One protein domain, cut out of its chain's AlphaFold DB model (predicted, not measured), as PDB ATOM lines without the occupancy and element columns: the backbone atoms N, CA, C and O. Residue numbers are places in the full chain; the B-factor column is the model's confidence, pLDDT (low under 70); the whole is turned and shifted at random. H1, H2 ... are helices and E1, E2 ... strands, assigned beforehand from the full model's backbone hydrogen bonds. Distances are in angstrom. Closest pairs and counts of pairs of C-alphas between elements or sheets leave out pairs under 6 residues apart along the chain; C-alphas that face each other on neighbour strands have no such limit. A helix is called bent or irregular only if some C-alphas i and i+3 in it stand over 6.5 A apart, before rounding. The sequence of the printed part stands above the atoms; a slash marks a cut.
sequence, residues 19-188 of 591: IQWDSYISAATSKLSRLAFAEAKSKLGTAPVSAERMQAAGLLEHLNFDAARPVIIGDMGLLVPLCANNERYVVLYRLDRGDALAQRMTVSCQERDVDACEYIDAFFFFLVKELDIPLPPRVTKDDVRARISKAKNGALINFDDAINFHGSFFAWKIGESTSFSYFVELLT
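What this domain is: This is residues 19 to 188 of the 591 residues of an uncharacterized protein of Pseudomonas sagittaria (UniProt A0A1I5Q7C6). Two lobes stand end to end in an elongated body: the larger is a twisted four-stranded sheet with H3 and H7 over one face and H4 over the other, the smaller a three-stranded sheet with the kinked helix H1 over one face. H4 lies between the lobes and packs on H1, while H2 packs on H4. The printed part has 170 residues with seven named helices and seven named strands, in the order H1 E1 H2 E2 E3 E4 H3 H4 H5 E5 E6 H6 E7 H7, class mixed. The larger sheet runs E2 E3 E4 E7, antiparallel; the smaller, E1 E6 E5, is mixed. The whole is compact, radius of gyration of the C-alphas 16.4 A, and spans 52 by 32 by 24 A.

How they stand to each other: E2, residues 71 to 73, E3, 77 to 84, and E4, 87 to 94, form a meander, each strand the antiparallel neighbour of the one before; N 72 and O 79 are 2.9 A apart, N 80 and O 91 2.8 A. E4 pairs with E7, residues 168 to 174, antiparallel, N 92 to O 170 2.8 A. Three layers arise here, helices on both faces: H3, residues 99 to 112, is over E7 at a height of 10.7 A, on the same face as H7, residues 180 to 187, at 8.2 A; H4, residues 120 to 131, is on the opposite face at 9.2 A. H1, residues 19 to 36, is the hub: it touches H4, closest C-alphas Ala 27 and Lys 129, 5.6 A; H5, residues 141 to 146, at Ala 36 and Lys 141, 5.0 A; and H6, residues 159 to 166, at Thr 29 and Ala 162, 6.7 A. H2, residues 51 to 60, touches H4 at Ala 56 and Ala 122, 5.3 A. E6, residues 154 to 157, is parallel to E1, residues 44 to 46, N 45 to O 155 3.0 A, and forms a hairpin with E5, residues 148 to 151, N 149 to O 156 2.8 A. H1 is on this sheet at a height of 6.3 A; H5 only grazes it. Every O i to N i+4 pair is within hydrogen-bond range in H3, H4 and H5; the counts are 12 of 14 in H1, 3 of 4 in H6, 2 of 6 in H2, with 7 of 7 i+3 pairs, and 0 of 4 in H7, with 4 of 5.

Where its parts are: H1 begins at C-alpha 19 (161.581, 221.377, 192.509), is 24.5 A long, and has a kink of 42 degrees near residue 29; it is irregular, C-alphas 28 and 31 being 7.0 A apart. H7 is only just irregular, C-alphas 182 and 185 being 6.9 A apart, and ends at C-alpha 187 (186.540, 228.864, 171.316). E4 is 23.0 A long, E3 22.2 A, H3 19.8 A and E7 19.4 A.

The domain as a whole: The C-alphas of Lys 152 and Ser 177, the two farthest apart, are 52.5 A apart. The printed part has no cut and no long link. Mean pLDDT of the printed part is 88.9; residues 19, 40 and 57 are under 70.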
ATOM      1  N   ILE A  19     161.891 219.983 192.872       68.56
ATOM      2  CA  ILE A  19     161.581 221.377 192.509       68.56
ATOM      3  C   ILE A  19     162.737 222.017 191.737       68.56
ATOM      4  O   ILE A  19     162.513 222.726 190.750       68.56
ATOM      5  N   GLN A  20     163.980 221.784 192.167       73.12
ATOM      6  CA  GLN A  20     165.137 222.295 191.436       73.12
ATOM      7  C   GLN A  20     165.238 221.653 190.055       73.12
ATOM      8  O   GLN A  20     165.354 222.375 189.064       73.12
ATOM      9  N   TRP A  21     165.124 220.326 189.973       80.06
ATOM     10  CA  TRP A  21     165.180 219.597 188.709       80.06
ATOM     11  C   TRP A  21     164.127 220.081 187.709       80.06
ATOM     12  O   TRP A  21     164.462 220.387 186.565       80.06
ATOM     13  N   ASP A  22     162.881 220.271 188.145       83.75
ATOM     14  CA  ASP A  22     161.810 220.808 187.299       83.75
ATOM     15  C   ASP A  22     162.132 222.214 186.775       83.75
ATOM     16  O   ASP A  22     161.836 222.539 185.619       83.75
ATOM     17  N   SER A  23     162.781 223.054 187.587       85.81
ATOM     18  CA  SER A  23     163.242 224.376 187.154       85.81
ATOM     19  C   SER A  23     164.313 224.281 186.063       85.81
ATOM     20  O   SER A  23     164.255 225.049 185.100       85.81
ATOM     21  N   TYR A  24     165.255 223.344 186.176       84.31
ATOM     22  CA  TYR A  24     166.308 223.119 185.180       84.31
ATOM     23  C   TYR A  24     165.768 222.511 183.883       84.31
ATOM     24  O   TYR A  24     166.087 222.995 182.795       84.31
ATOM     25  N   ILE A  25     164.881 221.518 183.982       87.31
ATOM     26  CA  ILE A  25     164.169 220.955 182.830       87.31
ATOM     27  C   ILE A  25     163.364 222.044 182.128       87.31
ATOM     28  O   ILE A  25     163.444 222.178 180.908       87.31
ATOM     29  N   SER A  26     162.652 222.882 182.884       90.12
ATOM     30  CA  SER A  26     161.927 224.019 182.322       90.12
ATOM     31  C   SER A  26     162.865 224.996 181.608       90.12
ATOM     32  O   SER A  26     162.500 225.511 180.553       90.12
ATOM     33  N   ALA A  27     164.063 225.267 182.134       88.38
ATOM     34  CA  ALA A  27     165.039 226.120 181.456       88.38
ATOM     35  C   ALA A  27     165.470 225.503 180.111       88.38
ATOM     36  O   ALA A  27     165.364 226.166 179.075       88.38
ATOM     37  N   ALA A  28     165.823 224.212 180.109       88.88
ATOM     38  CA  ALA A  28     166.216 223.449 178.923       88.88
ATOM     39  C   ALA A  28     165.117 223.366 177.855       88.88
ATOM     40  O   ALA A  28     165.395 223.515 176.662       88.88
ATOM     41  N   THR A  29     163.857 223.170 178.244       93.38
ATOM     42  CA  THR A  29     162.764 222.986 177.281       93.38
ATOM     43  C   THR A  29     162.045 224.276 176.911       93.38
ATOM     44  O   THR A  29     161.413 224.314 175.858       93.38
ATOM     45  N   SER A  30     162.140 225.356 177.693       92.44
ATOM     46  CA  SER A  30     161.364 226.588 177.456       92.44
ATOM     47  C   SER A  30     161.587 227.201 176.069       92.44
ATOM     48  O   SER A  30     160.632 227.639 175.423       92.44
ATOM     49  N   LYS A  31     162.833 227.227 175.576       91.88
ATOM     50  CA  LYS A  31     163.170 227.745 174.238       91.88
ATOM     51  C   LYS A  31     162.636 226.848 173.131       91.88
ATOM     52  O   LYS A  31     162.018 227.345 172.195       91.88
ATOM     53  N   LEU A  32     162.791 225.537 173.289       94.12
ATOM     54  CA  LEU A  32     162.254 224.535 172.367       94.12
ATOM     55  C   LEU A  32     160.726 224.588 172.318       94.12
ATOM     56  O   LEU A  32     160.136 224.539 171.246       94.12
ATOM     57  N   SER A  33     160.089 224.775 173.474       93.81
ATOM     58  CA  SER A  33     158.645 224.951 173.610       93.81
ATOM     59  C   SER A  33     158.174 226.188 172.843       93.81
ATOM     60  O   SER A  33     157.238 226.092 172.053       93.81
ATOM     61  N   ARG A  34     158.851 227.333 173.016       92.38
ATOM     62  CA  ARG A  34     158.552 228.573 172.274       92.38
ATOM     63  C   ARG A  34     158.760 228.425 170.766       92.38
ATOM     64  O   ARG A  34     158.006 229.005 169.996       92.38
ATOM     65  N   LEU A  35     159.763 227.657 170.347       92.88
ATOM     66  CA  LEU A  35     160.045 227.420 168.932       92.88
ATOM     67  C   LEU A  35     159.014 226.470 168.292       92.88
ATOM     68  O   LEU A  35     158.522 226.720 167.192       92.88
ATOM     69  N   ALA A  36     158.649 225.391 168.988       92.12
ATOM     70  CA  ALA A  36     157.743 224.359 168.487       92.12
ATOM     71  C   ALA A  36     156.262 224.780 168.517       92.12
ATOM     72  O   ALA A  36     155.490 224.420 167.610       92.12
ATOM     73  N   PHE A  37     155.850 225.537 169.538       91.25
ATOM     74  CA  PHE A  37     154.458 225.911 169.783       91.25
ATOM     75  C   PHE A  37     154.245 227.412 169.570       91.25
ATOM     76  O   PHE A  37     154.889 228.239 170.200       91.25
ATOM     77  N   ALA A  38     153.295 227.765 168.699       75.00
ATOM     78  CA  ALA A  38     152.922 229.161 168.457       75.00
ATOM     79  C   ALA A  38     152.123 229.780 169.626       75.00
ATOM     80  O   ALA A  38     152.030 230.998 169.734       75.00
ATOM     81  N   GLU A  39     151.545 228.947 170.499       70.50
ATOM     82  CA  GLU A  39     150.702 229.369 171.618       70.50
ATOM     83  C   GLU A  39     151.404 229.150 172.965       70.50
ATOM     84  O   GLU A  39     151.851 228.045 173.277       70.50
ATOM     85  N   ALA A  40     151.406 230.182 173.815       63.00
ATOM     86  CA  ALA A  40     152.104 230.219 175.106       63.00
ATOM     87  C   ALA A  40     151.641 229.177 176.152       63.00
ATOM     88  O   ALA A  40     152.232 229.081 177.225       63.00
ATOM     89  N   LYS A  41     150.575 228.412 175.881       71.69
ATOM     90  CA  LYS A  41     149.968 227.482 176.851       71.69
ATOM     91  C   LYS A  41     150.510 226.053 176.785       71.69
ATOM     92  O   LYS A  41     150.299 225.297 177.730       71.69
ATOM     93  N   SER A  42     151.199 225.671 175.711       80.06
ATOM     94  CA  SER A  42     151.767 224.321 175.594       80.06
ATOM     95  C   SER A  42     153.125 224.259 176.289       80.06
ATOM     96  O   SER A  42     154.061 224.940 175.872       80.06
ATOM     97  N   LYS A  43     153.233 223.453 177.354       85.25
ATOM     98  CA  LYS A  43     154.506 223.157 178.025       85.25
ATOM     99  C   LYS A  43     155.147 221.919 177.403       85.25
ATOM    100  O   LYS A  43     154.491 220.884 177.277       85.25
ATOM    101  N   LEU A  44     156.423 222.032 177.047       89.94
ATOM    102  CA  LEU A  44     157.261 220.901 176.669       89.94
ATOM    103  C   LEU A  44     157.932 220.320 177.919       89.94
ATOM    104  O   LEU A  44     158.720 221.007 178.570       89.94
ATOM    105  N   GLY A  45     157.620 219.071 178.249       89.94
ATOM    106  CA  GLY A  45     158.356 218.296 179.251       89.94
ATOM    107  C   GLY A  45     159.417 217.413 178.600       89.94
ATOM    108  O   GLY A  45     159.444 217.264 177.378       89.94
ATOM    109  N   THR A  46     160.265 216.785 179.405       90.31
ATOM    110  CA  THR A  46     161.169 215.725 178.937       90.31
ATOM    111  C   THR A  46     160.603 214.354 179.293       90.31
ATOM    112  O   THR A  46     159.845 214.210 180.253       90.31
ATOM    113  N   ALA A  47     160.976 213.325 178.535       86.75
ATOM    114  CA  ALA A  47     160.813 211.949 178.991       86.75
ATOM    115  C   ALA A  47     161.549 211.738 180.339       86.75
ATOM    116  O   ALA A  47     162.496 212.479 180.628       86.75
ATOM    117  N   PRO A  48     161.132 210.756 181.166       81.81
ATOM    118  CA  PRO A  48     161.826 210.435 182.409       81.81
ATOM    119  C   PRO A  48     163.316 210.194 182.160       81.81
ATOM    120  O   PRO A  48     163.685 209.447 181.254       81.81
ATOM    121  N   VAL A  49     164.155 210.844 182.961       80.62
ATOM    122  CA  VAL A  49     165.613 210.735 182.870       80.62
ATOM    123  C   VAL A  49     166.076 209.565 183.749       80.62
ATOM    124  O   VAL A  49     165.426 209.243 184.746       80.62
ATOM    125  N   SER A  50     167.160 208.882 183.372       82.12
ATOM    126  CA  SER A  50     167.691 207.761 184.158       82.12
ATOM    127  C   SER A  50     168.125 208.204 185.562       82.12
ATOM    128  O   SER A  50     168.518 209.350 185.779       82.12
ATOM    129  N   ALA A  51     168.090 207.277 186.526       79.69
ATOM    130  CA  ALA A  51     168.523 207.549 187.896       79.69
ATOM    131  C   ALA A  51     169.995 207.992 187.977       79.69
ATOM    132  O   ALA A  51     170.320 208.857 188.780       79.69
ATOM    133  N   GLU A  52     170.861 207.455 187.114       79.38
ATOM    134  CA  GLU A  52     172.274 207.842 187.007       79.38
ATOM    135  C   GLU A  52     172.437 209.324 186.647       79.38
ATOM    136  O   GLU A  52     173.195 210.044 187.286       79.38
ATOM    137  N   ARG A  53     171.654 209.830 185.692       76.69
ATOM    138  CA  ARG A  53     171.672 211.255 185.333       76.69
ATOM    139  C   ARG A  53     171.053 212.136 186.410       76.69
ATOM    140  O   ARG A  53     171.500 213.259 186.609       76.69
ATOM    141  N   MET A  54     170.075 211.623 187.157       74.00
ATOM    142  CA  MET A  54     169.567 212.321 188.341       74.00
ATOM    143  C   MET A  54     170.620 212.426 189.454       74.00
ATOM    144  O   MET A  54     170.560 213.370 190.233       74.00
ATOM    145  N   GLN A  55     171.622 211.537 189.523       73.19
ATOM    146  CA  GLN A  55     172.736 211.698 190.472       73.19
ATOM    147  C   GLN A  55     173.598 212.928 190.146       73.19
ATOM    148  O   GLN A  55     174.146 213.540 191.063       73.19
ATOM    149  N   ALA A  56     173.645 213.362 188.880       70.12
ATOM    150  CA  ALA A  56     174.306 214.606 188.479       70.12
ATOM    151  C   ALA A  56     173.667 215.852 189.134       70.12
ATOM    152  O   ALA A  56     174.335 216.875 189.292       70.12
ATOM    153  N   ALA A  57     172.410 215.760 189.592       69.69
ATOM    154  CA  ALA A  57     171.749 216.824 190.351       69.69
ATOM    155  C   ALA A  57     172.461 217.135 191.680       69.69
ATOM    156  O   ALA A  57     172.449 218.280 192.120       69.69
ATOM    157  N   GLY A  58     173.147 216.155 192.283       80.69
ATOM    158  CA  GLY A  58     173.937 216.386 193.494       80.69
ATOM    159  C   GLY A  58     175.138 217.307 193.256       80.69
ATOM    160  O   GLY A  58     175.473 218.113 194.116       80.69
ATOM    161  N   LEU A  59     175.765 217.245 192.073       85.69
ATOM    162  CA  LEU A  59     176.845 218.172 191.710       85.69
ATOM    163  C   LEU A  59     176.301 219.587 191.466       85.69
ATOM    164  O   LEU A  59     176.941 220.566 191.845       85.69
ATOM    165  N   LEU A  60     175.109 219.683 190.870       86.00
ATOM    166  CA  LEU A  60     174.430 220.934 190.524       86.00
ATOM    167  C   LEU A  60     174.327 221.917 191.688       86.00
ATOM    168  O   LEU A  60     174.575 223.105 191.505       86.00
ATOM    169  N   GLU A  61     173.967 221.419 192.872       85.44
ATOM    170  CA  GLU A  61     173.770 222.233 194.078       85.44
ATOM    171  C   GLU A  61     175.063 222.894 194.568       85.44
ATOM    172  O   GLU A  61     175.030 223.883 195.301       85.44
ATOM    173  N   HIS A  62     176.208 222.349 194.162       91.31
ATOM    174  CA  HIS A  62     177.527 222.808 194.573       91.31
ATOM    175  C   HIS A  62     178.255 223.594 193.481       91.31
ATOM    176  O   HIS A  62     179.282 224.210 193.780       91.31
ATOM    177  N   LEU A  63     177.742 223.598 192.245       93.69
ATOM    178  CA  LEU A  63     178.338 224.342 191.141       93.69
ATOM    179  C   LEU A  63     178.214 225.845 191.371       93.69
ATOM    180  O   LEU A  63     177.132 226.385 191.587       93.69
ATOM    181  N   ASN A  64     179.350 226.522 191.274       94.75
ATOM    182  CA  ASN A  64     179.457 227.970 191.289       94.75
ATOM    183  C   ASN A  64     180.450 228.415 190.219       94.75
ATOM    184  O   ASN A  64     181.299 227.638 189.778       94.75
ATOM    185  N   PHE A  65     180.363 229.677 189.811       94.88
ATOM    186  CA  PHE A  65     181.398 230.272 188.975       94.88
ATOM    187  C   PHE A  65     182.703 230.402 189.756       94.88
ATOM    188  O   PHE A  65     182.712 230.833 190.912       94.88
ATOM    189  N   ASP A  66     183.815 230.088 189.104       94.50
ATOM    190  CA  ASP A  66     185.135 230.354 189.659       94.50
ATOM    191  C   ASP A  66     185.513 231.818 189.408       94.50
ATOM    192  O   ASP A  66     186.057 232.166 188.362       94.50
ATOM    193  N   ALA A  67     185.225 232.685 190.379       91.88
ATOM    194  CA  ALA A  67     185.468 234.125 190.275       91.88
ATOM    195  C   ALA A  67     186.948 234.505 190.060       91.88
ATOM    196  O   ALA A  67     187.233 235.632 189.656       91.88
ATOM    197  N   ALA A  68     187.897 233.590 190.295       91.00
ATOM    198  CA  ALA A  68     189.313 233.834 190.022       91.00
ATOM    199  C   ALA A  68     189.655 233.781 188.522       91.00
ATOM    200  O   ALA A  68     190.754 234.175 188.129       91.00
ATOM    201  N   ARG A  69     188.748 233.275 187.679       92.00
ATOM    202  CA  ARG A  69     188.956 233.092 186.239       92.00
ATOM    203  C   ARG A  69     187.800 233.720 185.457       92.00
ATOM    204  O   ARG A  69     186.647 233.607 185.867       92.00
ATOM    205  N   PRO A  70     188.065 234.388 184.325       94.19
ATOM    206  CA  PRO A  70     186.997 235.007 183.562       94.19
ATOM    207  C   PRO A  70     186.173 233.964 182.801       94.19
ATOM    208  O   PRO A  70     186.708 232.974 182.306       94.19
ATOM    209  N   VAL A  71     184.884 234.240 182.617       95.06
ATOM    210  CA  VAL A  71     184.086 233.571 181.580       95.06
ATOM    211  C   VAL A  71     184.541 234.099 180.223       95.06
ATOM    212  O   VAL A  71     184.588 235.315 180.029       95.06
ATOM    213  N   ILE A  72     184.866 233.212 179.282       95.31
ATOM    214  CA  ILE A  72     185.338 233.600 177.946       95.31
ATOM    215  C   ILE A  72     184.276 233.285 176.903       95.31
ATOM    216  O   ILE A  72     183.641 232.232 176.931       95.31
ATOM    217  N   ILE A  73     184.078 234.217 175.980       94.31
ATOM    218  CA  ILE A  73     182.984 234.192 175.018       94.31
ATOM    219  C   ILE A  73     183.545 234.285 173.613       94.31
ATOM    220  O   ILE A  73     184.283 235.217 173.301       94.31
ATOM    221  N   GLY A  74     183.178 233.321 172.777       93.56
ATOM    222  CA  GLY A  74     183.445 233.317 171.345       93.56
ATOM    223  C   GLY A  74     182.170 233.543 170.538       93.56
ATOM    224  O   GLY A  74     181.055 233.534 171.063       93.56
ATOM    225  N   ASP A  75     182.330 233.719 169.235       89.44
ATOM    226  CA  ASP A  75     181.236 233.688 168.260       89.44
ATOM    227  C   ASP A  75     180.486 232.348 168.294       89.44
ATOM    228  O   ASP A  75     179.256 232.320 168.326       89.44
ATOM    229  N   MET A  76     181.226 231.246 168.412       88.06
ATOM    230  CA  MET A  76     180.688 229.888 168.336       88.06
ATOM    231  C   MET A  76     180.437 229.218 169.690       88.06
ATOM    232  O   MET A  76     179.991 228.069 169.715       88.06
ATOM    233  N   GLY A  77     180.712 229.880 170.819       93.81
ATOM    234  CA  GLY A  77     180.583 229.224 172.117       93.81
ATOM    235  C   GLY A  77     181.005 230.025 173.344       93.81
ATOM    236  O   GLY A  77     181.255 231.228 173.283       93.81
ATOM    237  N   LEU A  78     181.090 229.318 174.471       95.38
ATOM    238  CA  LEU A  78     181.469 229.842 175.784       95.38
ATOM    239  C   LEU A  78     182.434 228.892 176.483       95.38
ATOM    240  O   LEU A  78     182.269 227.677 176.405       95.38
ATOM    241  N   LEU A  79     183.390 229.451 177.212       96.00
ATOM    242  CA  LEU A  79     184.262 228.726 178.120       96.00
ATOM    243  C   LEU A  79     184.031 229.257 179.531       96.00
ATOM    244  O   LEU A  79     184.253 230.437 179.813       96.00
ATOM    245  N   VAL A  80     183.551 228.387 180.410       96.44
ATOM    246  CA  VAL A  80     183.038 228.764 181.724       96.44
ATOM    247  C   VAL A  80     183.839 228.035 182.799       96.44
ATOM    248  O   VAL A  80     183.751 226.807 182.888       96.44
ATOM    249  N   PRO A  81     184.633 228.756 183.606       96.00
ATOM    250  CA  PRO A  81     185.310 228.165 184.746       96.00
ATOM    251  C   PRO A  81     184.322 228.029 185.913       96.00
ATOM    252  O   PRO A  81     183.652 228.991 186.301       96.00
ATOM    253  N   LEU A  82     184.217 226.823 186.460       96.25
ATOM    254  CA  LEU A  82     183.311 226.480 187.553       96.25
ATOM    255  C   LEU A  82     184.072 225.814 188.698       96.25
ATOM    256  O   LEU A  82     185.158 225.265 188.514       96.25
ATOM    257  N   CYS A  83     183.476 225.808 189.882       95.44
ATOM    258  CA  CYS A  83     183.953 225.044 191.024       95.44
ATOM    259  C   CYS A  83     182.798 224.342 191.744       95.44
ATOM    260  O   CYS A  83     181.674 224.842 191.768       95.44
ATOM    261  N   ALA A  84     183.081 223.177 192.322       95.00
ATOM    262  CA  ALA A  84     182.193 222.480 193.250       95.00
ATOM    263  C   ALA A  84     183.028 221.614 194.192       95.00
ATOM    264  O   ALA A  84     183.958 220.948 193.751       95.00
ATOM    265  N   ASN A  85     182.704 221.603 195.487       92.06
ATOM    266  CA  ASN A  85     183.361 220.738 196.480       92.06
ATOM    267  C   ASN A  85     184.905 220.821 196.485       92.06
ATOM    268  O   ASN A  85     185.581 219.808 196.630       92.06
ATOM    269  N   ASN A  86     185.462 222.030 196.339       90.75
ATOM    270  CA  ASN A  86     186.902 222.316 196.183       90.75
ATOM    271  C   ASN A  86     187.544 221.791 194.888       90.75
ATOM    272  O   ASN A  86     188.744 221.963 194.685       90.75
ATOM    273  N   GLU A  87     186.765 221.195 193.994       94.06
ATOM    274  CA  GLU A  87     187.201 220.835 192.654       94.06
ATOM    275  C   GLU A  87     186.919 221.981 191.685       94.06
ATOM    276  O   GLU A  87     186.000 222.785 191.882       94.06
ATOM    277  N   ARG A  88     187.730 222.059 190.632       95.00
ATOM    278  CA  ARG A  88     187.607 223.059 189.577       95.00
ATOM    279  C   ARG A  88     187.328 222.376 188.256       95.00
ATOM    280  O   ARG A  88     187.920 221.343 187.939       95.00
ATOM    281  N   TYR A  89     186.467 223.007 187.478       95.56
ATOM    282  CA  TYR A  89     186.044 222.523 186.183       95.56
ATOM    283  C   TYR A  89     186.151 223.629 185.146       95.56
ATOM    284  O   TYR A  89     185.981 224.813 185.442       95.56
ATOM    285  N   VAL A  90     186.394 223.227 183.909       95.81
ATOM    286  CA  VAL A  90     186.281 224.088 182.737       95.81
ATOM    287  C   VAL A  90     185.220 223.488 181.843       95.81
ATOM    288  O   VAL A  90     185.342 222.339 181.428       95.81
ATOM    289  N   VAL A  91     184.175 224.260 181.561       96.38
ATOM    290  CA  VAL A  91     183.071 223.832 180.704       96.38
ATOM    291  C   VAL A  91     183.133 224.595 179.394       96.38
ATOM    292  O   VAL A  91     183.051 225.821 179.382       96.38
ATOM    293  N   LEU A  92     183.254 223.870 178.288       95.75
ATOM    294  CA  LEU A  92     183.136 224.404 176.941       95.75
ATOM    295  C   LEU A  92     181.741 224.110 176.395       95.75
ATOM    296  O   LEU A  92     181.325 222.959 176.271       95.75
ATOM    297  N   TYR A  93     181.049 225.165 175.999       95.19
ATOM    298  CA  TYR A  93     179.831 225.106 175.209       95.19
ATOM    299  C   TYR A  93     180.119 225.558 173.773       95.19
ATOM    300  O   TYR A  93     180.799 226.563 173.570       95.19
ATOM    301  N   ARG A  94     179.577 224.845 172.781       93.75
ATOM    302  CA  ARG A  94     179.727 225.129 171.344       93.75
ATOM    303  C   ARG A  94     178.394 225.007 170.603       93.75
ATOM    304  O   ARG A  94     177.654 224.045 170.802       93.75
ATOM    305  N   LEU A  95     178.097 225.955 169.713       90.56
ATOM    306  CA  LEU A  95     176.894 225.953 168.860       90.56
ATOM    307  C   LEU A  95     176.974 224.901 167.744       90.56
ATOM    308  O   LEU A  95     175.965 224.304 167.335       90.56
ATOM    309  N   ASP A  96     178.180 224.681 167.228       87.19
ATOM    310  CA  ASP A  96     178.472 223.682 166.215       87.19
ATOM    311  C   ASP A  96     178.491 222.268 166.793       87.19
ATOM    312  O   ASP A  96     178.609 222.014 167.994       87.19
ATOM    313  N   ARG A  97     178.272 221.322 165.883       83.12
ATOM    314  CA  ARG A  97     178.242 219.891 166.163       83.12
ATOM    315  C   ARG A  97     178.894 219.190 165.012       83.12
ATOM    316  O   ARG A  97     178.579 219.497 163.863       83.12
ATOM    317  N   GLY A  98     179.717 218.228 165.358       80.25
ATOM    318  CA  GLY A  98     180.307 217.309 164.423       80.25
ATOM    319  C   GLY A  98     181.238 216.385 165.176       80.25
ATOM    320  O   GLY A  98     181.844 216.785 166.174       80.25
ATOM    321  N   ASP A  99     181.373 215.173 164.663       83.31
ATOM    322  CA  ASP A  99     182.309 214.192 165.201       83.31
ATOM    323  C   ASP A  99     183.741 214.743 165.188       83.31
ATOM    324  O   ASP A  99     184.501 214.498 166.116       83.31
ATOM    325  N   ALA A 100     184.071 215.600 164.214       84.56
ATOM    326  CA  ALA A 100     185.340 216.319 164.160       84.56
ATOM    327  C   ALA A 100     185.584 217.212 165.391       84.56
ATOM    328  O   ALA A 100     186.694 217.236 165.919       84.56
ATOM    329  N   LEU A 101     184.557 217.918 165.890       85.12
ATOM    330  CA  LEU A 101     184.677 218.732 167.103       85.12
ATOM    331  C   LEU A 101     184.902 217.835 168.324       85.12
ATOM    332  O   LEU A 101     185.814 218.098 169.101       85.12
ATOM    333  N   ALA A 102     184.114 216.767 168.473       86.38
ATOM    334  CA  ALA A 102     184.244 215.830 169.588       86.38
ATOM    335  C   ALA A 102     185.600 215.102 169.584       86.38
ATOM    336  O   ALA A 102     186.246 214.977 170.627       86.38
ATOM    337  N   GLN A 103     186.072 214.684 168.410       87.38
ATOM    338  CA  GLN A 103     187.387 214.078 168.230       87.38
ATOM    339  C   GLN A 103     188.495 215.072 168.581       87.38
ATOM    340  O   GLN A 103     189.399 214.725 169.336       87.38
ATOM    341  N   ARG A 104     188.395 216.325 168.119       85.12
ATOM    342  CA  ARG A 104     189.344 217.388 168.475       85.12
ATOM    343  C   ARG A 104     189.365 217.651 169.976       85.12
ATOM    344  O   ARG A 104     190.439 217.797 170.542       85.12
ATOM    345  N   MET A 105     188.201 217.676 170.627       88.81
ATOM    346  CA  MET A 105     188.130 217.809 172.083       88.81
ATOM    347  C   MET A 105     188.801 216.622 172.772       88.81
ATOM    348  O   MET A 105     189.586 216.830 173.684       88.81
ATOM    349  N   THR A 106     188.568 215.396 172.303       86.94
ATOM    350  CA  THR A 106     189.188 214.184 172.864       86.94
ATOM    351  C   THR A 106     190.713 214.222 172.753       86.94
ATOM    352  O   THR A 106     191.402 213.979 173.741       86.94
ATOM    353  N   VAL A 107     191.245 214.583 171.580       88.50
ATOM    354  CA  VAL A 107     192.692 214.763 171.363       88.50
ATOM    355  C   VAL A 107     193.235 215.852 172.289       88.50
ATOM    356  O   VAL A 107     194.207 215.630 173.004       88.50
ATOM    357  N   SER A 108     192.536 216.985 172.369       84.88
ATOM    358  CA  SER A 108     192.883 218.101 173.246       84.88
ATOM    359  C   SER A 108     192.949 217.698 174.729       84.88
ATOM    360  O   SER A 108     193.834 218.186 175.433       84.88
ATOM    361  N   CYS A 109     192.077 216.789 175.192       84.12
ATOM    362  CA  CYS A 109     192.126 216.231 176.553       84.12
ATOM    363  C   CYS A 109     193.402 215.429 176.785       84.12
ATOM    364  O   CYS A 109     194.080 215.619 177.789       84.12
ATOM    365  N   GLN A 110     193.704 214.525 175.848       87.94
ATOM    366  CA  GLN A 110     194.834 213.603 175.938       87.94
ATOM    367  C   GLN A 110     196.162 214.360 175.949       87.94
ATOM    368  O   GLN A 110     197.039 214.053 176.747       87.94
ATOM    369  N   GLU A 111     196.290 215.385 175.109       88.38
ATOM    370  CA  GLU A 111     197.488 216.229 175.044       88.38
ATOM    371  C   GLU A 111     197.717 217.050 176.318       88.38
ATOM    372  O   GLU A 111     198.853 217.396 176.634       88.38
ATOM    373  N   ARG A 112     196.643 217.384 177.045       86.56
ATOM    374  CA  ARG A 112     196.682 218.251 178.233       86.56
ATOM    375  C   ARG A 112     196.659 217.485 179.556       86.56
ATOM    376  O   ARG A 112     196.740 218.138 180.593       86.56
ATOM    377  N   ASP A 113     196.539 216.158 179.511       88.69
ATOM    378  CA  ASP A 113     196.397 215.285 180.684       88.69
ATOM    379  C   ASP A 113     195.258 215.745 181.615       88.69
ATOM    380  O   ASP A 113     195.438 215.959 182.815       88.69
ATOM    381  N   VAL A 114     194.080 215.997 181.030       90.75
ATOM    382  CA  VAL A 114     192.883 216.425 181.771       90.75
ATOM    383  C   VAL A 114     191.765 215.398 181.687       90.75
ATOM    384  O   VAL A 114     191.443 214.880 180.615       90.75
ATOM    385  N   ASP A 115     191.120 215.165 182.829       90.19
ATOM    386  CA  ASP A 115     190.021 214.215 182.944       90.19
ATOM    387  C   ASP A 115     188.722 214.825 182.407       90.19
ATOM    388  O   ASP A 115     188.213 215.833 182.917       90.19
ATOM    389  N   ALA A 116     188.157 214.193 181.377       91.69
ATOM    390  CA  ALA A 116     186.806 214.494 180.929       91.69
ATOM    391  C   ALA A 116     185.803 214.153 182.041       91.69
ATOM    392  O   ALA A 116     185.884 213.109 182.685       91.69
ATOM    393  N   CYS A 117     184.842 215.039 182.271       89.50
ATOM    394  CA  CYS A 117     183.812 214.824 183.276       89.50
ATOM    395  C   CYS A 117     182.665 213.983 182.710       89.50
ATOM    396  O   CYS A 117     182.115 214.307 181.660       89.50
ATOM    397  N   GLU A 118     182.238 212.965 183.456       83.25
ATOM    398  CA  GLU A 118     181.091 212.124 183.081       83.25
ATOM    399  C   GLU A 118     179.741 212.837 183.303       83.25
ATOM    400  O   GLU A 118     178.757 212.564 182.620       83.25
ATOM    401  N   TYR A 119     179.695 213.819 184.210       82.88
ATOM    402  CA  TYR A 119     178.478 214.543 184.597       82.88
ATOM    403  C   TYR A 119     178.164 215.754 183.696       82.88
ATOM    404  O   TYR A 119     177.855 216.837 184.195       82.88
ATOM    405  N   ILE A 120     178.231 215.600 182.369       87.81
ATOM    406  CA  ILE A 120     177.985 216.699 181.404       87.81
ATOM    407  C   ILE A 120     176.606 217.343 181.605       87.81
ATOM    408  O   ILE A 120     176.477 218.565 181.521       87.81
ATOM    409  N   ASP A 121     175.598 216.540 181.946       88.75
ATOM    410  CA  ASP A 121     174.227 216.999 182.188       88.75
ATOM    411  C   ASP A 121     174.162 218.071 183.285       88.75
ATOM    412  O   ASP A 121     173.415 219.043 183.163       88.75
ATOM    413  N   ALA A 122     174.987 217.943 184.330       90.12
ATOM    414  CA  ALA A 122     175.012 218.910 185.416       90.12
ATOM    415  C   ALA A 122     175.470 220.294 184.928       90.12
ATOM    416  O   ALA A 122     174.834 221.326 185.167       90.12
ATOM    417  N   PHE A 123     176.559 220.309 184.168       92.75
ATOM    418  CA  PHE A 123     177.094 221.530 183.587       92.75
ATOM    419  C   PHE A 123     176.137 222.133 182.556       92.75
ATOM    420  O   PHE A 123     175.913 223.342 182.571       92.75
ATOM    421  N   PHE A 124     175.511 221.305 181.716       92.69
ATOM    422  CA  PHE A 124     174.472 221.734 180.778       92.69
ATOM    423  C   PHE A 124     173.360 222.512 181.487       92.69
ATOM    424  O   PHE A 124     173.050 223.642 181.108       92.69
ATOM    425  N   PHE A 125     172.781 221.937 182.538       90.38
ATOM    426  CA  PHE A 125     171.690 222.566 183.271       90.38
ATOM    427  C   PHE A 125     172.105 223.861 183.949       90.38
ATOM    428  O   PHE A 125     171.373 224.852 183.866       90.38
ATOM    429  N   PHE A 126     173.276 223.858 184.586       92.12
ATOM    430  CA  PHE A 126     173.839 225.054 185.190       92.12
ATOM    431  C   PHE A 126     173.969 226.169 184.145       92.12
ATOM    432  O   PHE A 126     173.415 227.251 184.327       92.12
ATOM    433  N   LEU A 127     174.590 225.891 182.995       92.44
ATOM    434  CA  LEU A 127     174.777 226.890 181.943       92.44
ATOM    435  C   LEU A 127     173.461 227.360 181.321       92.44
ATOM    436  O   LEU A 127     173.276 228.558 181.139       92.44
ATOM    437  N   VAL A 128     172.524 226.468 180.999       90.38
ATOM    438  CA  VAL A 128     171.246 226.875 180.388       90.38
ATOM    439  C   VAL A 128     170.436 227.766 181.326       90.38
ATOM    440  O   VAL A 128     169.812 228.723 180.864       90.38
ATOM    441  N   LYS A 129     170.447 227.474 182.629       89.12
ATOM    442  CA  LYS A 129     169.735 228.277 183.626       89.12
ATOM    443  C   LYS A 129     170.421 229.619 183.868       89.12
ATOM    444  O   LYS A 129     169.754 230.650 183.797       89.12
ATOM    445  N   GLU A 130     171.723 229.604 184.135       89.75
ATOM    446  CA  GLU A 130     172.456 230.799 184.565       89.75
ATOM    447  C   GLU A 130     172.855 231.705 183.388       89.75
ATOM    448  O   GLU A 130     172.855 232.927 183.522       89.75
ATOM    449  N   LEU A 131     173.151 231.131 182.214       88.81
ATOM    450  CA  LEU A 131     173.653 231.856 181.034       88.81
ATOM    451  C   LEU A 131     172.639 231.989 179.895       88.81
ATOM    452  O   LEU A 131     172.959 232.561 178.856       88.81
ATOM    453  N   ASP A 132     171.422 231.467 180.057       87.88
ATOM    454  CA  ASP A 132     170.370 231.536 179.038       87.88
ATOM    455  C   ASP A 132     170.882 231.117 177.641       87.88
ATOM    456  O   ASP A 132     170.700 231.826 176.650       87.88
ATOM    457  N   ILE A 133     171.538 229.954 177.554       90.56
ATOM    458  CA  ILE A 133     172.208 229.453 176.339       90.56
ATOM    459  C   ILE A 133     171.263 229.463 175.119       90.56
ATOM    460  O   ILE A 133     170.154 228.920 175.204       90.56
ATOM    461  N   PRO A 134     171.623 230.116 173.995       89.38
ATOM    462  CA  PRO A 134     170.759 230.230 172.823       89.38
ATOM    463  C   PRO A 134     170.689 228.919 172.035       89.38
ATOM    464  O   PRO A 134     171.631 228.135 172.034       89.38
ATOM    465  N   LEU A 135     169.582 228.715 171.312       90.56
ATOM    466  CA  LEU A 135     169.497 227.623 170.345       90.56
ATOM    467  C   LEU A 135     170.374 227.953 169.124       90.56
ATOM    468  O   LEU A 135     170.351 229.103 168.675       90.56
ATOM    469  N   PRO A 136     171.107 226.982 168.550       89.88
ATOM    470  CA  PRO A 136     171.845 227.183 167.315       89.88
ATOM    471  C   PRO A 136     170.915 227.650 166.184       89.88
ATOM    472  O   PRO A 136     169.822 227.097 166.053       89.88
ATOM    473  N   PRO A 137     171.345 228.582 165.309       87.00
ATOM    474  CA  PRO A 137     170.498 229.130 164.239       87.00
ATOM    475  C   PRO A 137     169.908 228.081 163.287       87.00
ATOM    476  O   PRO A 137     168.843 228.277 162.712       87.00
ATOM    477  N   ARG A 138     170.594 226.940 163.142       89.19
ATOM    478  CA  ARG A 138     170.153 225.799 162.327       89.19
ATOM    479  C   ARG A 138     168.993 225.000 162.923       89.19
ATOM    480  O   ARG A 138     168.443 224.162 162.223       89.19
ATOM    481  N   VAL A 139     168.664 225.184 164.203       92.00
ATOM    482  CA  VAL A 139     167.573 224.446 164.848       92.00
ATOM    483  C   VAL A 139     166.252 225.056 164.418       92.00
ATOM    484  O   VAL A 139     165.891 226.157 164.839       92.00
ATOM    485  N   THR A 140     165.514 224.331 163.585       94.00
ATOM    486  CA  THR A 140     164.221 224.785 163.087       94.00
ATOM    487  C   THR A 140     163.071 224.274 163.947       94.00
ATOM    488  O   THR A 140     163.172 223.318 164.721       94.00
ATOM    489  N   LYS A 141     161.915 224.912 163.779       95.06
ATOM    490  CA  LYS A 141     160.652 224.473 164.377       95.06
ATOM    491  C   LYS A 141     160.275 223.043 163.986       95.06
ATOM    492  O   LYS A 141     159.718 222.324 164.817       95.06
ATOM    493  N   ASP A 142     160.553 222.645 162.750       95.19
ATOM    494  CA  ASP A 142     160.196 221.319 162.252       95.19
ATOM    495  C   ASP A 142     161.126 220.245 162.819       95.19
ATOM    496  O   ASP A 142     160.635 219.184 163.212       95.19
ATOM    497  N   ASP A 143     162.412 220.559 163.008       94.31
ATOM    498  CA  ASP A 143     163.359 219.664 163.686       94.31
ATOM    499  C   ASP A 143     162.886 219.334 165.103       94.31
ATOM    500  O   ASP A 143     162.803 218.165 165.485       94.31
ATOM    501  N   VAL A 144     162.509 220.362 165.874       94.81
ATOM    502  CA  VAL A 144     162.017 220.170 167.245       94.81
ATOM    503  C   VAL A 144     160.712 219.377 167.238       94.81
ATOM    504  O   VAL A 144     160.563 218.429 168.007       94.81
ATOM    505  N   ARG A 145     159.767 219.701 166.347       94.31
ATOM    506  CA  ARG A 145     158.477 218.994 166.248       94.31
ATOM    507  C   ARG A 145     158.625 217.526 165.883       94.31
ATOM    508  O   ARG A 145     157.879 216.714 166.423       94.31
ATOM    509  N   ALA A 146     159.578 217.183 165.022       95.81
ATOM    510  CA  ALA A 146     159.849 215.803 164.634       95.81
ATOM    511  C   ALA A 146     160.311 214.930 165.816       95.81
ATOM    512  O   ALA A 146     160.142 213.713 165.779       95.81
ATOM    513  N   ARG A 147     160.857 215.542 166.876       95.88
ATOM    514  CA  ARG A 147     161.325 214.866 168.099       95.88
ATOM    515  C   ARG A 147     160.326 214.909 169.256       95.88
ATOM    516  O   ARG A 147     160.575 214.324 170.309       95.88
ATOM    517  N   ILE A 148     159.189 215.584 169.082       94.94
ATOM    518  CA  ILE A 148     158.144 215.661 170.105       94.94
ATOM    519  C   ILE A 148     157.208 214.457 169.995       94.94
ATOM    520  O   ILE A 148     156.565 214.217 168.975       94.94
ATOM    521  N   SER A 149     157.049 213.752 171.109       93.38
ATOM    522  CA  SER A 149     156.050 212.705 171.301       93.38
ATOM    523  C   SER A 149     154.839 213.240 172.077       93.38
ATOM    524  O   SER A 149     154.961 214.085 172.968       93.38
ATOM    525  N   LYS A 150     153.634 212.764 171.736       88.56
ATOM    526  CA  LYS A 150     152.409 213.088 172.485       88.56
ATOM    527  C   LYS A 150     152.261 212.134 173.670       88.56
ATOM    528  O   LYS A 150     152.177 210.924 173.471       88.56
ATOM    529  N   ALA A 151     152.153 212.675 174.878       86.19
ATOM    530  CA  ALA A 151     151.827 211.934 176.092       86.19
ATOM    531  C   ALA A 151     150.448 212.341 176.632       86.19
ATOM    532  O   ALA A 151     149.911 213.393 176.283       86.19
ATOM    533  N   LYS A 152     149.878 211.522 177.529       82.81
ATOM    534  CA  LYS A 152     148.561 211.782 178.151       82.81
ATOM    535  C   LYS A 152     148.472 213.159 178.830       82.81
ATOM    536  O   LYS A 152     147.390 213.730 178.871       82.81
ATOM    537  N   ASN A 153     149.604 213.689 179.303       81.75
ATOM    538  CA  ASN A 153     149.684 214.928 180.082       81.75
ATOM    539  C   ASN A 153     150.445 216.067 179.370       81.75
ATOM    540  O   ASN A 153     150.800 217.046 180.020       81.75
ATOM    541  N   GLY A 154     150.721 215.962 178.063       87.38
ATOM    542  CA  GLY A 154     151.400 217.027 177.315       87.38
ATOM    543  C   GLY A 154     152.328 216.531 176.209       87.38
ATOM    544  O   GLY A 154     152.296 215.367 175.812       87.38
ATOM    545  N   ALA A 155     153.153 217.441 175.701       92.31
ATOM    546  CA  ALA A 155     154.206 217.135 174.742       92.31
ATOM    547  C   ALA A 155     155.498 216.774 175.484       92.31
ATOM    548  O   ALA A 155     155.900 217.501 176.395       92.31
ATOM    549  N   LEU A 156     156.143 215.679 175.082       94.38
ATOM    550  CA  LEU A 156     157.418 215.236 175.640       94.38
ATOM    551  C   LEU A 156     158.489 215.182 174.556       94.38
ATOM    552  O   LEU A 156     158.242 214.670 173.464       94.38
ATOM    553  N   ILE A 157     159.686 215.649 174.884       94.62
ATOM    554  CA  ILE A 157     160.900 215.453 174.087       94.62
ATOM    555  C   ILE A 157     161.832 214.471 174.804       94.62
ATOM    556  O   ILE A 157     161.851 214.417 176.037       94.62
ATOM    557  N   ASN A 158     162.593 213.669 174.059       93.56
ATOM    558  CA  ASN A 158     163.664 212.887 174.671       93.56
ATOM    559  C   ASN A 158     164.685 213.847 175.312       93.56
ATOM    560  O   ASN A 158     164.967 214.916 174.775       93.56
ATOM    561  N   PHE A 159     165.208 213.496 176.483       87.88
ATOM    562  CA  PHE A 159     166.140 214.359 177.198       87.88
ATOM    563  C   PHE A 159     167.438 214.608 176.412       87.88
ATOM    564  O   PHE A 159     167.882 215.752 176.310       87.88
ATOM    565  N   ASP A 160     167.975 213.574 175.766       89.31
ATOM    566  CA  ASP A 160     169.125 213.705 174.874       89.31
ATOM    567  C   ASP A 160     168.794 214.584 173.684       89.31
ATOM    568  O   ASP A 160     169.596 215.437 173.340       89.31
ATOM    569  N   ASP A 161     167.600 214.448 173.097       92.62
ATOM    570  CA  ASP A 161     167.155 215.347 172.027       92.62
ATOM    571  C   ASP A 161     167.102 216.806 172.517       92.62
ATOM    572  O   ASP A 161     167.495 217.706 171.782       92.62
ATOM    573  N   ALA A 162     166.683 217.061 173.762       91.25
ATOM    574  CA  ALA A 162     166.656 218.409 174.331       91.25
ATOM    575  C   ALA A 162     168.065 219.012 174.458       91.25
ATOM    576  O   ALA A 162     168.285 220.115 173.956       91.25
ATOM    577  N   ILE A 163     169.032 218.299 175.050       89.81
ATOM    578  CA  ILE A 163     170.451 218.721 175.078       89.81
ATOM    579  C   ILE A 163     170.965 218.889 173.642       89.81
ATOM    580  O   ILE A 163     171.551 219.912 173.267       89.81
ATOM    581  N   ASN A 164     170.613 217.926 172.792       90.44
ATOM    582  CA  ASN A 164     170.850 217.915 171.361       90.44
ATOM    583  C   ASN A 164     170.012 218.953 170.588       90.44
ATOM    584  O   ASN A 164     170.041 218.946 169.365       90.44
ATOM    585  N   PHE A 165     169.404 219.949 171.210       93.69
ATOM    586  CA  PHE A 165     169.017 221.164 170.491       93.69
ATOM    587  C   PHE A 165     169.777 222.404 170.949       93.69
ATOM    588  O   PHE A 165     169.736 223.402 170.243       93.69
ATOM    589  N   HIS A 166     170.515 222.359 172.059       92.19
ATOM    590  CA  HIS A 166     171.264 223.520 172.556       92.19
ATOM    591  C   HIS A 166     172.682 223.603 172.002       92.19
ATOM    592  O   HIS A 166     173.110 224.671 171.612       92.19
ATOM    593  N   GLY A 167     173.415 222.499 171.877       93.38
ATOM    594  CA  GLY A 167     174.762 222.542 171.294       93.38
ATOM    595  C   GLY A 167     175.581 221.319 171.654       93.38
ATOM    596  O   GLY A 167     175.004 220.269 171.926       93.38
ATOM    597  N   SER A 168     176.898 221.469 171.634       93.44
ATOM    598  CA  SER A 168     177.845 220.506 172.190       93.44
ATOM    599  C   SER A 168     178.359 221.040 173.525       93.44
ATOM    600  O   SER A 168     178.681 222.225 173.633       93.44
ATOM    601  N   PHE A 169     178.433 220.172 174.530       93.75
ATOM    602  CA  PHE A 169     178.929 220.499 175.863       93.75
ATOM    603  C   PHE A 169     180.079 219.561 176.196       93.75
ATOM    604  O   PHE A 169     179.958 218.347 176.042       93.75
ATOM    605  N   PHE A 170     181.179 220.133 176.660       94.50
ATOM    606  CA  PHE A 170     182.351 219.412 177.126       94.50
ATOM    607  C   PHE A 170     182.739 219.979 178.481       94.50
ATOM    608  O   PHE A 170     182.623 221.184 178.707       94.50
ATOM    609  N   ALA A 171     183.180 219.124 179.390       94.69
ATOM    610  CA  ALA A 171     183.605 219.546 180.710       94.69
ATOM    611  C   ALA A 171     184.838 218.756 181.125       94.69
ATOM    612  O   ALA A 171     184.905 217.543 180.914       94.69
ATOM    613  N   TRP A 172     185.790 219.455 181.727       94.50
ATOM    614  CA  TRP A 172     187.039 218.880 182.207       94.50
ATOM    615  C   TRP A 172     187.275 219.275 183.642       94.50
ATOM    616  O   TRP A 172     187.061 220.432 184.010       94.50
ATOM    617  N   LYS A 173     187.760 218.327 184.434       93.94
ATOM    618  CA  LYS A 173     188.290 218.611 185.759       93.94
ATOM    619  C   LYS A 173     189.717 219.116 185.590       93.94
ATOM    620  O   LYS A 173     190.514 218.491 184.896       93.94
ATOM    621  N   ILE A 174     190.034 220.255 186.199       93.00
ATOM    622  CA  ILE A 174     191.364 220.865 186.093       93.00
ATOM    623  C   ILE A 174     192.079 220.867 187.443       93.00
ATOM    624  O   ILE A 174     191.489 221.184 188.478       93.00
ATOM    625  N   GLY A 175     193.364 220.511 187.423       89.31
ATOM    626  CA  GLY A 175     194.240 220.591 188.588       89.31
ATOM    627  C   GLY A 175     194.704 222.023 188.868       89.31
ATOM    628  O   GLY A 175     194.421 222.956 188.114       89.31
ATOM    629  N   GLU A 176     195.462 222.211 189.950       84.12
ATOM    630  CA  GLU A 176     196.061 223.517 190.268       84.12
ATOM    631  C   GLU A 176     197.133 223.945 189.254       84.12
ATOM    632  O   GLU A 176     197.295 225.138 189.007       84.12
ATOM    633  N   SER A 177     197.830 222.982 188.644       84.00
ATOM    634  CA  SER A 177     198.883 223.208 187.648       84.00
ATOM    635  C   SER A 177     198.355 223.440 186.227       84.00
ATOM    636  O   SER A 177     199.080 223.970 185.383       84.00
ATOM    637  N   THR A 178     197.108 223.064 185.934       86.31
ATOM    638  CA  THR A 178     196.524 223.210 184.598       86.31
ATOM    639  C   THR A 178     196.095 224.660 184.368       86.31
ATOM    640  O   THR A 178     195.177 225.170 185.017       86.31
ATOM    641  N   SER A 179     196.728 225.340 183.408       86.69
ATOM    642  CA  SER A 179     196.344 226.714 183.078       86.69
ATOM    643  C   SER A 179     195.012 226.762 182.328       86.69
ATOM    644  O   SER A 179     194.843 226.142 181.278       86.69
ATOM    645  N   PHE A 180     194.090 227.594 182.819       87.44
ATOM    646  CA  PHE A 180     192.828 227.913 182.142       87.44
ATOM    647  C   PHE A 180     193.048 228.506 180.740       87.44
ATOM    648  O   PHE A 180     192.243 228.285 179.836       87.44
ATOM    649  N   SER A 181     194.178 229.190 180.527       87.19
ATOM    650  CA  SER A 181     194.538 229.779 179.235       87.19
ATOM    651  C   SER A 181     194.619 228.753 178.096       87.19
ATOM    652  O   SER A 181     194.414 229.117 176.943       87.19
ATOM    653  N   TYR A 182     194.889 227.477 178.398       87.12
ATOM    654  CA  TYR A 182     195.044 226.421 177.390       87.12
ATOM    655  C   TYR A 182     193.745 226.002 176.703       87.12
ATOM    656  O   TYR A 182     193.788 225.285 175.704       87.12
ATOM    657  N   PHE A 183     192.597 226.418 177.234       90.62
ATOM    658  CA  PHE A 183     191.288 226.078 176.683       90.62
ATOM    659  C   PHE A 183     190.704 227.193 175.807       90.62
ATOM    660  O   PHE A 183     189.715 226.972 175.114       90.62
ATOM    661  N   VAL A 184     191.308 228.389 175.810       91.12
ATOM    662  CA  VAL A 184     190.778 229.563 175.093       91.12
ATOM    663  C   VAL A 184     190.751 229.338 173.587       91.12
ATOM    664  O   VAL A 184     189.784 229.712 172.927       91.12
ATOM    665  N   GLU A 185     191.760 228.661 173.041       90.06
ATOM    666  CA  GLU A 185     191.809 228.338 171.613       90.06
ATOM    667  C   GLU A 185     190.627 227.476 171.150       90.06
ATOM    668  O   GLU A 185     190.217 227.568 169.997       90.06
ATOM    669  N   LEU A 186     190.008 226.691 172.039       91.12
ATOM    670  CA  LEU A 186     188.875 225.823 171.697       91.12
ATOM    671  C   LEU A 186     187.604 226.630 171.371       91.12
ATOM    672  O   LEU A 186     186.649 226.096 170.798       91.12
ATOM    673  N   LEU A 187     187.587 227.923 171.713       91.50
ATOM    674  CA  LEU A 187     186.540 228.864 171.316       91.50
ATOM    675  C   LEU A 187     186.735 229.444 169.923       91.50
ATOM    676  O   LEU A 187     185.768 229.935 169.349       91.50
ATOM    677  N   THR A 188     187.935 229.356 169.361       90.38
ATOM    678  CA  THR A 188     188.154 229.751 167.971       90.38
ATOM    679  C   THR A 188     187.498 228.733 167.034       90.38
ATOM    680  O   THR A 188     187.222 227.580 167.394       90.38
TER     681      THR A 188